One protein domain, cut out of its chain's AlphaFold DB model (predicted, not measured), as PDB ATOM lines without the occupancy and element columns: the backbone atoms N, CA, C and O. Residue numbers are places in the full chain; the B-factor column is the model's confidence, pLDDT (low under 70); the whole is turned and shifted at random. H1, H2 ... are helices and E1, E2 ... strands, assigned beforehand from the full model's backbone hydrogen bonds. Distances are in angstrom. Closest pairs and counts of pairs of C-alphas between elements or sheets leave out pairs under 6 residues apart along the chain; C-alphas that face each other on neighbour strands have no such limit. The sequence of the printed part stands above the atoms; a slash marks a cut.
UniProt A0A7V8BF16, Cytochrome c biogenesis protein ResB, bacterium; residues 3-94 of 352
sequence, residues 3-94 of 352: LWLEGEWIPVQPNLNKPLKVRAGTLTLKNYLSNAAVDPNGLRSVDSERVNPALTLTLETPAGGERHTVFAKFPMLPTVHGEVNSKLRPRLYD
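Overview. This is residues 3 to 94 of the 352 residues of the protein "Cytochrome c biogenesis protein ResB" of bacterium (UniProt A0A7V8BF16). This is a small sandwich: a strongly twisted sheet of four strands, E3, E4, E7 and E8, stands partly face to face with a smaller sheet of E2, E1 and E9. The hairpin E5 and E6 turns off from one end of E4, the short H1 is on the way from the small sheet to the large one, and the long loop of residues 72 to 90 leads back from E8 to E9. The 92 printed residues have nine named strands and one named helix, in the order E1 E2 H1 E3 E4 E5 E6 E7 E8 E9; the class is mostly strand and the three sheets are antiparallel. The whole is compact, with a radius of gyration of the C-alphas of 12.8 A and spans of 37 by 30 by 21 A.

Arrangement. Begin at E1, residues 3 to 5, which forms a hairpin with E2, residues 8 to 11; look for N 3 and O 10, 2.9 A apart. E1 is the inner strand of the sheet E2 E1 E9, and E9, residues 91 to 93, is its other antiparallel neighbour, with N 4 and O 91 2.8 A apart. Next find the hairpin of E3, residues 19 to 22, and E4, residues 25 to 33, where N 20 and O 27 are 2.8 A apart. E4 is the antiparallel neighbour of E7, residues 54 to 61, with N 28 and O 58 2.8 A apart. E7 forms a hairpin with E8, residues 64 to 71, where N 59 and O 66 are 2.8 A apart; these N and O pairs are within hydrogen-bond range. The two sheets make a sandwich, two sheets face to face, their facing parts 9.1 A centre to centre and their strands at 32 degrees. Between them, the closest C-alphas of E8 and E9 are those of Val 70 and Leu 92, 5.8 A. H1, residues 12 to 15, only grazes the sheet E3 E4 E7 E8; it is too short for an O i to N i+4 pair, and its one O i to N i+3 pair is within range. E4 runs on into E5, residues 36 to 39, at 69 degrees; E5 forms a hairpin with E6, residues 42 to 45, with N 37 and O 44 2.9 A apart.

Along the chain. Find C-alpha 3, where E1 begins, at (115.183, 123.792, 138.735). E4 starts at (107.290, 111.049, 140.069) and runs 24.2 A; E7 runs 22.2 A and E8 22.9 A. E9 ends at C-alpha 93, (119.953, 127.950, 138.984).

Size, cuts and confidence. The C-alphas farthest apart, those of Asp 47 and Pro 62, are 37.7 A apart. The printed part has no cut, and its one long link is E8 to E9. Confidence is low, with pLDDT under 70, at residues 75 to 87; the mean of the printed part is 82.8.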
ATOM      1  N   LEU A   3     114.743 125.008 138.060       87.31
ATOM      2  CA  LEU A   3     115.183 123.792 138.735       87.31
ATOM      3  C   LEU A   3     115.705 122.795 137.694       87.31
ATOM      4  O   LEU A   3     115.047 122.573 136.682       87.31
ATOM      5  N   TRP A   4     116.854 122.185 137.958       84.75
ATOM      6  CA  TRP A   4     117.344 121.010 137.244       84.75
ATOM      7  C   TRP A   4     117.001 119.744 138.025       84.75
ATOM      8  O   TRP A   4     117.349 119.639 139.207       84.75
ATOM      9  N   LEU A   5     116.354 118.790 137.357       85.06
ATOM     10  CA  LEU A   5     116.003 117.481 137.902       85.06
ATOM     11  C   LEU A   5     116.073 116.430 136.782       85.06
ATOM     12  O   LEU A   5     115.352 116.544 135.799       85.06
ATOM     13  N   GLU A   6     116.951 115.430 136.913       79.69
ATOM     14  CA  GLU A   6     117.068 114.280 135.986       79.69
ATOM     15  C   GLU A   6     117.092 114.603 134.476       79.69
ATOM     16  O   GLU A   6     116.477 113.914 133.661       79.69
ATOM     17  N   GLY A   7     117.816 115.645 134.063       74.12
ATOM     18  CA  GLY A   7     117.887 116.004 132.642       74.12
ATOM     19  C   GLY A   7     116.818 116.999 132.189       74.12
ATOM     20  O   GLY A   7     116.844 117.434 131.039       74.12
ATOM     21  N   GLU A   8     115.891 117.377 133.070       79.94
ATOM     22  CA  GLU A   8     114.798 118.294 132.768       79.94
ATOM     23  C   GLU A   8     114.981 119.633 133.495       79.94
ATOM     24  O   GLU A   8     115.270 119.703 134.694       79.94
ATOM     25  N   TRP A   9     114.796 120.723 132.745       83.56
ATOM     26  CA  TRP A   9     114.765 122.080 133.279       83.56
ATOM     27  C   TRP A   9     113.327 122.526 133.524       83.56
ATOM     28  O   TRP A   9     112.525 122.616 132.594       83.56
ATOM     29  N   ILE A  10     113.019 122.885 134.765       87.69
ATOM     30  CA  ILE A  10     111.668 123.225 135.209       87.69
ATOM     31  C   ILE A  10     111.654 124.694 135.660       87.69
ATOM     32  O   ILE A  10     112.242 125.031 136.692       87.69
ATOM     33  N   PRO A  11     111.010 125.608 134.908       88.62
ATOM     34  CA  PRO A  11     110.897 127.009 135.308       88.62
ATOM     35  C   PRO A  11     110.138 127.145 136.631       88.62
ATOM     36  O   PRO A  11     109.062 126.571 136.781       88.62
ATOM     37  N   VAL A  12     110.658 127.924 137.581       89.38
ATOM     38  CA  VAL A  12     110.072 127.987 138.934       89.38
ATOM     39  C   VAL A  12     108.738 128.733 138.947       89.38
ATOM     40  O   VAL A  12     107.725 128.175 139.348       89.38
ATOM     41  N   GLN A  13     108.717 129.982 138.471       87.81
ATOM     42  CA  GLN A  13     107.560 130.875 138.610       87.81
ATOM     43  C   GLN A  13     106.242 130.336 138.017       87.81
ATOM     44  O   GLN A  13     105.239 130.354 138.727       87.81
ATOM     45  N   PRO A  14     106.189 129.833 136.764       87.50
ATOM     46  CA  PRO A  14     104.924 129.362 136.186       87.50
ATOM     47  C   PRO A  14     104.407 128.064 136.828       87.50
ATOM     48  O   PRO A  14     103.219 127.749 136.704       87.50
ATOM     49  N   ASN A  15     105.286 127.336 137.522       90.38
ATOM     50  CA  ASN A  15     105.020 126.026 138.111       90.38
ATOM     51  C   ASN A  15     104.940 126.052 139.644       90.38
ATOM     52  O   ASN A  15     104.786 125.007 140.276       90.38
ATOM     53  N   LEU A  16     105.050 127.232 140.257       92.94
ATOM     54  CA  LEU A  16     104.971 127.378 141.701       92.94
ATOM     55  C   LEU A  16     103.576 126.969 142.196       92.94
ATOM     56  O   LEU A  16     102.561 127.345 141.614       92.94
ATOM     57  N   ASN A  17     103.547 126.195 143.276       92.94
ATOM     58  CA  ASN A  17     102.370 125.628 143.935       92.94
ATOM     59  C   ASN A  17     101.502 124.715 143.056       92.94
ATOM     60  O   ASN A  17     100.337 124.488 143.373       92.94
ATOM     61  N   LYS A  18     102.060 124.166 141.969       92.75
ATOM     62  CA  LYS A  18     101.373 123.213 141.091       92.75
ATOM     63  C   LYS A  18     102.056 121.843 141.144       92.75
ATOM     64  O   LYS A  18     103.288 121.799 141.144       92.75
ATOM     65  N   PRO A  19     101.292 120.736 141.158       93.62
ATOM     66  CA  PRO A  19     101.858 119.411 140.964       93.62
ATOM     67  C   PRO A  19     102.283 119.236 139.499       93.62
ATOM     68  O   PRO A  19     101.512 119.499 138.576       93.62
ATOM     69  N   LEU A  20     103.512 118.779 139.292       92.88
ATOM     70  CA  LEU A  20     104.101 118.493 137.991       92.88
ATOM     71  C   LEU A  20     104.463 117.016 137.905       92.88
ATOM     72  O   LEU A  20     105.145 116.492 138.783       92.88
ATOM     73  N   LYS A  21     104.066 116.357 136.815       91.38
ATOM     74  CA  LYS A  21     104.586 115.027 136.492       91.38
ATOM     75  C   LYS A  21     105.984 115.173 135.903       91.38
ATOM     76  O   LYS A  21     106.150 115.833 134.883       91.38
ATOM     77  N   VAL A  22     106.958 114.551 136.553       88.31
ATOM     78  CA  VAL A  22     108.349 114.431 136.104       88.31
ATOM     79  C   VAL A  22     108.713 112.951 136.036       88.31
ATOM     80  O   VAL A  22     107.993 112.107 136.571       88.31
ATOM     81  N   ARG A  23     109.837 112.606 135.404       85.12
ATOM     82  CA  ARG A  23     110.280 111.202 135.283       85.12
ATOM     83  C   ARG A  23     110.379 110.482 136.632       85.12
ATOM     84  O   ARG A  23     109.948 109.339 136.742       85.12
ATOM     85  N   ALA A  24     110.863 111.182 137.656       81.75
ATOM     86  CA  ALA A  24     111.005 110.659 139.011       81.75
ATOM     87  C   ALA A  24     109.683 110.475 139.790       81.75
ATOM     88  O   ALA A  24     109.686 109.818 140.831       81.75
ATOM     89  N   GLY A  25     108.563 111.062 139.342       89.88
ATOM     90  CA  GLY A  25     107.290 111.049 140.069       89.88
ATOM     91  C   GLY A  25     106.537 112.380 140.008       89.88
ATOM     92  O   GLY A  25     106.468 113.020 138.957       89.88
ATOM     93  N   THR A  26     105.960 112.809 141.132       93.81
ATOM     94  CA  THR A  26     105.210 114.075 141.220       93.81
ATOM     95  C   THR A  26     106.013 115.132 141.972       93.81
ATOM     96  O   THR A  26     106.255 115.013 143.171       93.81
ATOM     97  N   LEU A  27     106.413 116.197 141.279       94.06
ATOM     98  CA  LEU A  27     107.148 117.333 141.832       94.06
ATOM     99  C   LEU A  27     106.194 118.484 142.171       94.06
ATOM    100  O   LEU A  27     105.387 118.884 141.341       94.06
ATOM    101  N   THR A  28     106.330 119.085 143.352       95.19
ATOM    102  CA  THR A  28     105.643 120.337 143.710       95.19
ATOM    103  C   THR A  28     106.646 121.365 144.222       95.19
ATOM    104  O   THR A  28     107.370 121.116 145.186       95.19
ATOM    105  N   LEU A  29     106.669 122.545 143.603       94.69
ATOM    106  CA  LEU A  29     107.490 123.689 144.016       94.69
ATOM    107  C   LEU A  29     106.664 124.559 144.970       94.69
ATOM    108  O   LEU A  29     105.575 124.954 144.582       94.69
ATOM    109  N   LYS A  30     107.116 124.861 146.193       89.88
ATOM    110  CA  LYS A  30     106.256 125.513 147.210       89.88
ATOM    111  C   LYS A  30     106.680 126.929 147.587       89.88
ATOM    112  O   LYS A  30     105.890 127.859 147.497       89.88
ATOM    113  N   ASN A  31     107.924 127.102 148.026       89.06
ATOM    114  CA  ASN A  31     108.379 128.366 148.607       89.06
ATOM    115  C   ASN A  31     109.602 128.886 147.860       89.06
ATOM    116  O   ASN A  31     110.675 128.297 147.982       89.06
ATOM    117  N   TYR A  32     109.428 129.952 147.081       92.62
ATOM    118  CA  TYR A  32     110.511 130.620 146.367       92.62
ATOM    119  C   TYR A  32     110.901 131.913 147.090       92.62
ATOM    120  O   TYR A  32     110.059 132.783 147.306       92.62
ATOM    121  N   LEU A  33     112.184 132.046 147.413       92.38
ATOM    122  CA  LEU A  33     112.781 133.245 148.000       92.38
ATOM    123  C   LEU A  33     113.778 133.822 146.994       92.38
ATOM    124  O   LEU A  33     114.601 133.073 146.472       92.38
ATOM    125  N   SER A  34     113.728 135.125 146.714       90.56
ATOM    126  CA  SER A  34     114.647 135.779 145.767       90.56
ATOM    127  C   SER A  34     116.046 135.981 146.353       90.56
ATOM    128  O   SER A  34     117.034 135.753 145.654       90.56
ATOM    129  N   ASN A  35     116.134 136.314 147.642       91.56
ATOM    130  CA  ASN A  35     117.394 136.480 148.362       91.56
ATOM    131  C   ASN A  35     117.308 135.848 149.753       91.56
ATOM    132  O   ASN A  35     117.012 136.517 150.744       91.56
ATOM    133  N   ALA A  36     117.503 134.533 149.812       90.75
ATOM    134  CA  ALA A  36     117.368 133.766 151.036       90.75
ATOM    135  C   ALA A  36     118.493 134.077 152.031       90.75
ATOM    136  O   ALA A  36     119.677 133.883 151.736       90.75
ATOM    137  N   ALA A  37     118.096 134.471 153.237       88.81
ATOM    138  CA  ALA A  37     118.949 134.518 154.415       88.81
ATOM    139  C   ALA A  37     118.282 133.782 155.579       88.81
ATOM    140  O   ALA A  37     117.055 133.662 155.644       88.81
ATOM    141  N   VAL A  38     119.116 133.284 156.488       86.25
ATOM    142  CA  VAL A  38     118.672 132.659 157.732       86.25
ATOM    143  C   VAL A  38     118.516 133.747 158.788       86.25
ATOM    144  O   VAL A  38     119.426 134.549 158.997       86.25
ATOM    145  N   ASP A  39     117.372 133.758 159.455       81.69
ATOM    146  CA  ASP A  39     117.124 134.513 160.675       81.69
ATOM    147  C   ASP A  39     116.704 133.554 161.813       81.69
ATOM    148  O   ASP A  39     116.573 132.348 161.580       81.69
ATOM    149  N   PRO A  40     116.510 134.037 163.056       79.50
ATOM    150  CA  PRO A  40     116.122 133.181 164.181       79.50
ATOM    151  C   PRO A  40     114.797 132.420 163.998       79.50
ATOM    152  O   PRO A  40     114.569 131.433 164.691       79.50
ATOM    153  N   ASN A  41     113.932 132.859 163.078       80.06
ATOM    154  CA  ASN A  41     112.625 132.268 162.793       80.06
ATOM    155  C   ASN A  41     112.634 131.390 161.524       80.06
ATOM    156  O   ASN A  41     111.618 130.770 161.205       80.06
ATOM    157  N   GLY A  42     113.760 131.315 160.806       81.56
ATOM    158  CA  GLY A  42     113.962 130.434 159.660       81.56
ATOM    159  C   GLY A  42     114.505 131.138 158.416       81.56
ATOM    160  O   GLY A  42     115.262 132.103 158.478       81.56
ATOM    161  N   LEU A  43     114.161 130.599 157.245       85.69
ATOM    162  CA  LEU A  43     114.568 131.144 155.949       85.69
ATOM    163  C   LEU A  43     113.571 132.203 155.476       85.69
ATOM    164  O   LEU A  43     112.394 131.896 155.279       85.69
ATOM    165  N   ARG A  44     114.055 133.417 155.200       89.81
ATOM    166  CA  ARG A  44     113.258 134.490 154.587       89.81
ATOM    167  C   ARG A  44     114.001 135.196 153.463       89.81
ATOM    168  O   ARG A  44     115.225 135.120 153.371       89.81
ATOM    169  N   SER A  45     113.250 135.903 152.621       89.88
ATOM    170  CA  SER A  45     113.841 136.815 151.641       89.88
ATOM    171  C   SER A  45     114.202 138.133 152.326       89.88
ATOM    172  O   SER A  45     113.358 138.712 153.012       89.88
ATOM    173  N   VAL A  46     115.439 138.600 152.162       88.94
ATOM    174  CA  VAL A  46     115.890 139.895 152.713       88.94
ATOM    175  C   VAL A  46     115.417 141.061 151.844       88.94
ATOM    176  O   VAL A  46     115.032 142.103 152.365       88.94
ATOM    177  N   ASP A  47     115.394 140.856 150.530       86.81
ATOM    178  CA  ASP A  47     114.960 141.814 149.515       86.81
ATOM    179  C   ASP A  47     114.404 141.071 148.280       86.81
ATOM    180  O   ASP A  47     114.238 139.841 148.283       86.81
ATOM    181  N   SER A  48     114.070 141.829 147.233       84.75
ATOM    182  CA  SER A  48     113.599 141.320 145.941       84.75
ATOM    183  C   SER A  48     114.725 141.050 144.935       84.75
ATOM    184  O   SER A  48     114.448 140.569 143.832       84.75
ATOM    185  N   GLU A  49     115.985 141.333 145.282       84.56
ATOM    186  CA  GLU A  49     117.113 141.055 144.402       84.56
ATOM    187  C   GLU A  49     117.350 139.543 144.313       84.56
ATOM    188  O   GLU A  49     117.030 138.776 145.216       84.56
ATOM    189  N   ARG A  50     117.902 139.071 143.193       83.69
ATOM    190  CA  ARG A  50     118.169 137.639 142.978       83.69
ATOM    191  C   ARG A  50     119.612 137.281 143.322       83.69
ATOM    192  O   ARG A  50     120.336 136.738 142.499       83.69
ATOM    193  N   VAL A  51     120.033 137.612 144.543       85.25
ATOM    194  CA  VAL A  51     121.417 137.387 145.009       85.25
ATOM    195  C   VAL A  51     121.628 135.955 145.501       85.25
ATOM    196  O   VAL A  51     122.642 135.328 145.192       85.25
ATOM    197  N   ASN A  52     120.675 135.417 146.262       89.56
ATOM    198  CA  ASN A  52     120.690 134.027 146.714       89.56
ATOM    199  C   ASN A  52     119.296 133.391 146.618       89.56
ATOM    200  O   ASN A  52     118.665 133.146 147.650       89.56
ATOM    201  N   PRO A  53     118.783 133.124 145.405       92.38
ATOM    202  CA  PRO A  53     117.493 132.474 145.277       92.38
ATOM    203  C   PRO A  53     117.458 131.114 145.975       92.38
ATOM    204  O   PRO A  53     118.398 130.327 145.841       92.38
ATOM    205  N   ALA A  54     116.366 130.814 146.670       91.94
ATOM    206  CA  ALA A  54     116.122 129.511 147.277       91.94
ATOM    207  C   ALA A  54     114.735 128.982 146.919       91.94
ATOM    208  O   ALA A  54     113.800 129.751 146.692       91.94
ATOM    209  N   LEU A  55     114.606 127.659 146.871       91.69
ATOM    210  CA  LEU A  55     113.358 126.983 146.554       91.69
ATOM    211  C   LEU A  55     113.152 125.773 147.460       91.69
ATOM    212  O   LEU A  55     113.994 124.879 147.514       91.69
ATOM    213  N   THR A  56     112.003 125.717 148.127       91.19
ATOM    214  CA  THR A  56     111.517 124.488 148.762       91.19
ATOM    215  C   THR A  56     110.667 123.700 147.778       91.19
ATOM    216  O   THR A  56     109.733 124.249 147.186       91.19
ATOM    217  N   LEU A  57     110.947 122.407 147.649       90.94
ATOM    218  CA  LEU A  57     110.198 121.484 146.803       90.94
ATOM    219  C   LEU A  57     109.891 120.178 147.538       90.94
ATOM    220  O   LEU A  57     110.596 119.790 148.471       90.94
ATOM    221  N   THR A  58     108.830 119.509 147.104       91.25
ATOM    222  CA  THR A  58     108.482 118.146 147.515       91.25
ATOM    223  C   THR A  58     108.406 117.259 146.286       91.25
ATOM    224  O   THR A  58     107.834 117.670 145.276       91.25
ATOM    225  N   LEU A  59     108.969 116.062 146.374       89.31
ATOM    226  CA  LEU A  59     108.959 115.073 145.312       89.31
ATOM    227  C   LEU A  59     108.370 113.767 145.841       89.31
ATOM    228  O   LEU A  59     108.935 113.152 146.734       89.31
ATOM    229  N   GLU A  60     107.248 113.341 145.285       90.56
ATOM    230  CA  GLU A  60     106.632 112.055 145.603       90.56
ATOM    231  C   GLU A  60     107.081 111.022 144.573       90.56
ATOM    232  O   GLU A  60     106.702 111.096 143.402       90.56
ATOM    233  N   THR A  61     107.911 110.074 145.009       84.75
ATOM    234  CA  THR A  61     108.406 108.965 144.186       84.75
ATOM    235  C   THR A  61     107.746 107.652 144.621       84.75
ATOM    236  O   THR A  61     107.246 107.563 145.746       84.75
ATOM    237  N   PRO A  62     107.795 106.582 143.804       82.88
ATOM    238  CA  PRO A  62     107.356 105.252 144.236       82.88
ATOM    239  C   PRO A  62     108.098 104.719 145.475       82.88
ATOM    240  O   PRO A  62     107.575 103.855 146.171       82.88
ATOM    241  N   ALA A  63     109.306 105.225 145.753       80.94
ATOM    242  CA  ALA A  63     110.114 104.849 146.914       80.94
ATOM    243  C   ALA A  63     109.800 105.679 148.176       80.94
ATOM    244  O   ALA A  63     110.315 105.367 149.248       80.94
ATOM    245  N   GLY A  64     108.975 106.726 148.063       82.88
ATOM    246  CA  GLY A  64     108.619 107.622 149.161       82.88
ATOM    247  C   GLY A  64     108.636 109.102 148.773       82.88
ATOM    248  O   GLY A  64     109.054 109.487 147.676       82.88
ATOM    249  N   GLY A  65     108.148 109.937 149.691       84.38
ATOM    250  CA  GLY A  65     108.143 111.393 149.557       84.38
ATOM    251  C   GLY A  65     109.436 112.021 150.071       84.38
ATOM    252  O   GLY A  65     109.862 111.755 151.191       84.38
ATOM    253  N   GLU A  66     110.032 112.899 149.274       85.75
ATOM    254  CA  GLU A  66     111.235 113.651 149.608       85.75
ATOM    255  C   GLU A  66     110.924 115.148 149.704       85.75
ATOM    256  O   GLU A  66     110.143 115.692 148.917       85.75
ATOM    257  N   ARG A  67     111.572 115.853 150.635       86.75
ATOM    258  CA  ARG A  67     111.494 117.314 150.748       86.75
ATOM    259  C   ARG A  67     112.888 117.906 150.652       86.75
ATOM    260  O   ARG A  67     113.774 117.517 151.400       86.75
ATOM    261  N   HIS A  68     113.051 118.890 149.775       85.25
ATOM    262  CA  HIS A  68     114.339 119.526 149.514       85.25
ATOM    263  C   HIS A  68     114.239 121.038 149.644       85.25
ATOM    264  O   HIS A  68     113.232 121.642 149.264       85.25
ATOM    265  N   THR A  69     115.317 121.651 150.130       87.38
ATOM    266  CA  THR A  69     115.536 123.097 150.040       87.38
ATOM    267  C   THR A  69     116.819 123.331 149.260       87.38
ATOM    268  O   THR A  69     117.892 122.920 149.690       87.38
ATOM    269  N   VAL A  70     116.695 123.966 148.097       87.44
ATOM    270  CA  VAL A  70     117.797 124.192 147.156       87.44
ATOM    271  C   VAL A  70     118.124 125.675 147.046       87.44
ATOM    272  O   VAL A  70     117.218 126.505 147.043       87.44
ATOM    273  N   PHE A  71     119.412 126.007 146.944       88.38
ATOM    274  CA  PHE A  71     119.915 127.382 146.879       88.38
ATOM    275  C   PHE A  71     120.701 127.583 145.590       88.38
ATOM    276  O   PHE A  71     121.558 126.767 145.262       88.38
ATOM    277  N   ALA A  72     120.453 128.677 144.876       86.62
ATOM    278  CA  ALA A  72     121.157 128.975 143.633       86.62
ATOM    279  C   ALA A  72     122.614 129.395 143.873       86.62
ATOM    280  O   ALA A  72     123.480 129.049 143.076       86.62
ATOM    281  N   LYS A  73     122.904 130.088 144.986       82.94
ATOM    282  CA  LYS A  73     124.282 130.445 145.367       82.94
ATOM    283  C   LYS A  73     125.081 129.240 145.865       82.94
ATOM    284  O   LYS A  73     126.298 129.206 145.731       82.94
ATOM    285  N   PHE A  74     124.393 128.240 146.417       78.94
ATOM    286  CA  PHE A  74     125.002 127.025 146.954       78.94
ATOM    287  C   PHE A  74     124.258 125.778 146.449       78.94
ATOM    288  O   PHE A  74     123.603 125.083 147.229       78.94
ATOM    289  N   PRO A  75     124.354 125.453 145.147       66.75
ATOM    290  CA  PRO A  75     123.583 124.364 144.541       66.75
ATOM    291  C   PRO A  75     123.965 122.975 145.076       66.75
ATOM    292  O   PRO A  75     123.231 122.016 144.861       66.75
ATOM    293  N   MET A  76     125.091 122.871 145.793       63.12
ATOM    294  CA  MET A  76     125.573 121.651 146.455       63.12
ATOM    295  C   MET A  76     125.230 121.589 147.957       63.12
ATOM    296  O   MET A  76     125.456 120.565 148.597       63.12
ATOM    297  N   LEU A  77     124.678 122.656 148.542       65.88
ATOM    298  CA  LEU A  77     124.261 122.684 149.951       65.88
ATOM    299  C   LEU A  77     123.134 121.692 150.326       65.88
ATOM    300  O   LEU A  77     123.158 121.199 151.453       65.88
ATOM    301  N   PRO A  78     122.186 121.326 149.434       58.06
ATOM    302  CA  PRO A  78     121.119 120.371 149.765       58.06
ATOM    303  C   PRO A  78     121.636 118.980 150.151       58.06
ATOM    304  O   PRO A  78     120.893 118.182 150.709       58.06
ATOM    305  N   THR A  79     122.905 118.684 149.863       51.03
ATOM    306  CA  THR A  79     123.547 117.392 150.132       51.03
ATOM    307  C   THR A  79     124.232 117.284 151.499       51.03
ATOM    308  O   THR A  79     124.811 116.240 151.779       51.03
ATOM    309  N   VAL A  80     124.195 118.320 152.352       45.03
ATOM    310  CA  VAL A  80     125.068 118.372 153.549       45.03
ATOM    311  C   VAL A  80     124.319 118.407 154.891       45.03
ATOM    312  O   VAL A  80     124.933 118.191 155.932       45.03
ATOM    313  N   HIS A  81     122.995 118.590 154.899       46.78
ATOM    314  CA  HIS A  81     122.201 118.579 156.133       46.78
ATOM    315  C   HIS A  81     121.033 117.584 156.063       46.78
ATOM    316  O   HIS A  81     119.902 117.954 155.763       46.78
ATOM    317  N   GLY A  82     121.300 116.324 156.413       48.12
ATOM    318  CA  GLY A  82     120.412 115.652 157.363       48.12
ATOM    319  C   GLY A  82     119.822 114.306 156.973       48.12
ATOM    320  O   GLY A  82     120.269 113.308 157.516       48.12
ATOM    321  N   GLU A  83     118.778 114.243 156.140       49.94
ATOM    322  CA  GLU A  83     117.847 113.097 156.264       49.94
ATOM    323  C   GLU A  83     117.421 112.388 154.971       49.94
ATOM    324  O   GLU A  83     116.810 111.326 155.053       49.94
ATOM    325  N   VAL A  84     117.771 112.877 153.773       53.94
ATOM    326  CA  VAL A  84     117.363 112.206 152.521       53.94
ATOM    327  C   VAL A  84     118.523 112.118 151.534       53.94
ATOM    328  O   VAL A  84     118.883 113.090 150.872       53.94
ATOM    329  N   ASN A  85     119.102 110.922 151.399       55.53
ATOM    330  CA  ASN A  85     120.113 110.620 150.385       55.53
ATOM    331  C   ASN A  85     119.428 110.422 149.018       55.53
ATOM    332  O   ASN A  85     119.315 109.310 148.507       55.53
ATOM    333  N   SER A  86     118.888 111.506 148.459       63.38
ATOM    334  CA  SER A  86     118.198 111.464 147.169       63.38
ATOM    335  C   SER A  86     119.202 111.290 146.034       63.38
ATOM    336  O   SER A  86     120.082 112.133 145.818       63.38
ATOM    337  N   LYS A  87     119.044 110.220 145.248       69.94
ATOM    338  CA  LYS A  87     119.849 109.988 144.034       69.94
ATOM    339  C   LYS A  87     119.625 111.067 142.963       69.94
ATOM    340  O   LYS A  87     120.462 111.212 142.077       69.94
ATOM    341  N   LEU A  88     118.538 111.834 143.067       75.19
ATOM    342  CA  LEU A  88     118.042 112.744 142.033       75.19
ATOM    343  C   LEU A  88     118.718 114.120 142.043       75.19
ATOM    344  O   LEU A  88     118.730 114.802 141.020       75.19
ATOM    345  N   ARG A  89     119.309 114.514 143.183       78.00
ATOM    346  CA  ARG A  89     120.155 115.714 143.354       78.00
ATOM    347  C   ARG A  89     119.581 116.982 142.688       78.00
ATOM    348  O   ARG A  89     120.228 117.538 141.793       78.00
ATOM    349  N   PRO A  90     118.394 117.462 143.110       83.94
ATOM    350  CA  PRO A  90     117.795 118.670 142.550       83.94
ATOM    351  C   PRO A  90     118.714 119.884 142.740       83.94
ATOM    352  O   PRO A  90     119.286 120.079 143.812       83.94
ATOM    353  N   ARG A  91     118.837 120.731 141.710       84.75
ATOM    354  CA  ARG A  91     119.666 121.951 141.754       84.75
ATOM    355  C   ARG A  91     118.895 123.157 141.246       84.75
ATOM    356  O   ARG A  91     118.235 123.080 140.216       84.75
ATOM    357  N   LEU A  92     119.006 124.281 141.944       86.12
ATOM    358  CA  LEU A  92     118.419 125.549 141.518       86.12
ATOM    359  C   LEU A  92     119.475 126.400 140.823       86.12
ATOM    360  O   LEU A  92     120.582 126.538 141.331       86.12
ATOM    361  N   TYR A  93     119.108 127.004 139.702       83.69
ATOM    362  CA  TYR A  93     119.953 127.950 138.984       83.69
ATOM    363  C   TYR A  93     119.167 129.229 138.732       83.69
ATOM    364  O   TYR A  93     117.975 129.175 138.397       83.69
ATOM    365  N   ASP A  94     119.810 130.386 138.881       85.00
ATOM    366  CA  ASP A  94     119.190 131.643 138.482       85.00
ATOM    367  C   ASP A  94     119.561 132.013 137.052       85.00
ATOM    368  O   ASP A  94     120.690 132.383 136.747       85.00
TER     369      ASP A  94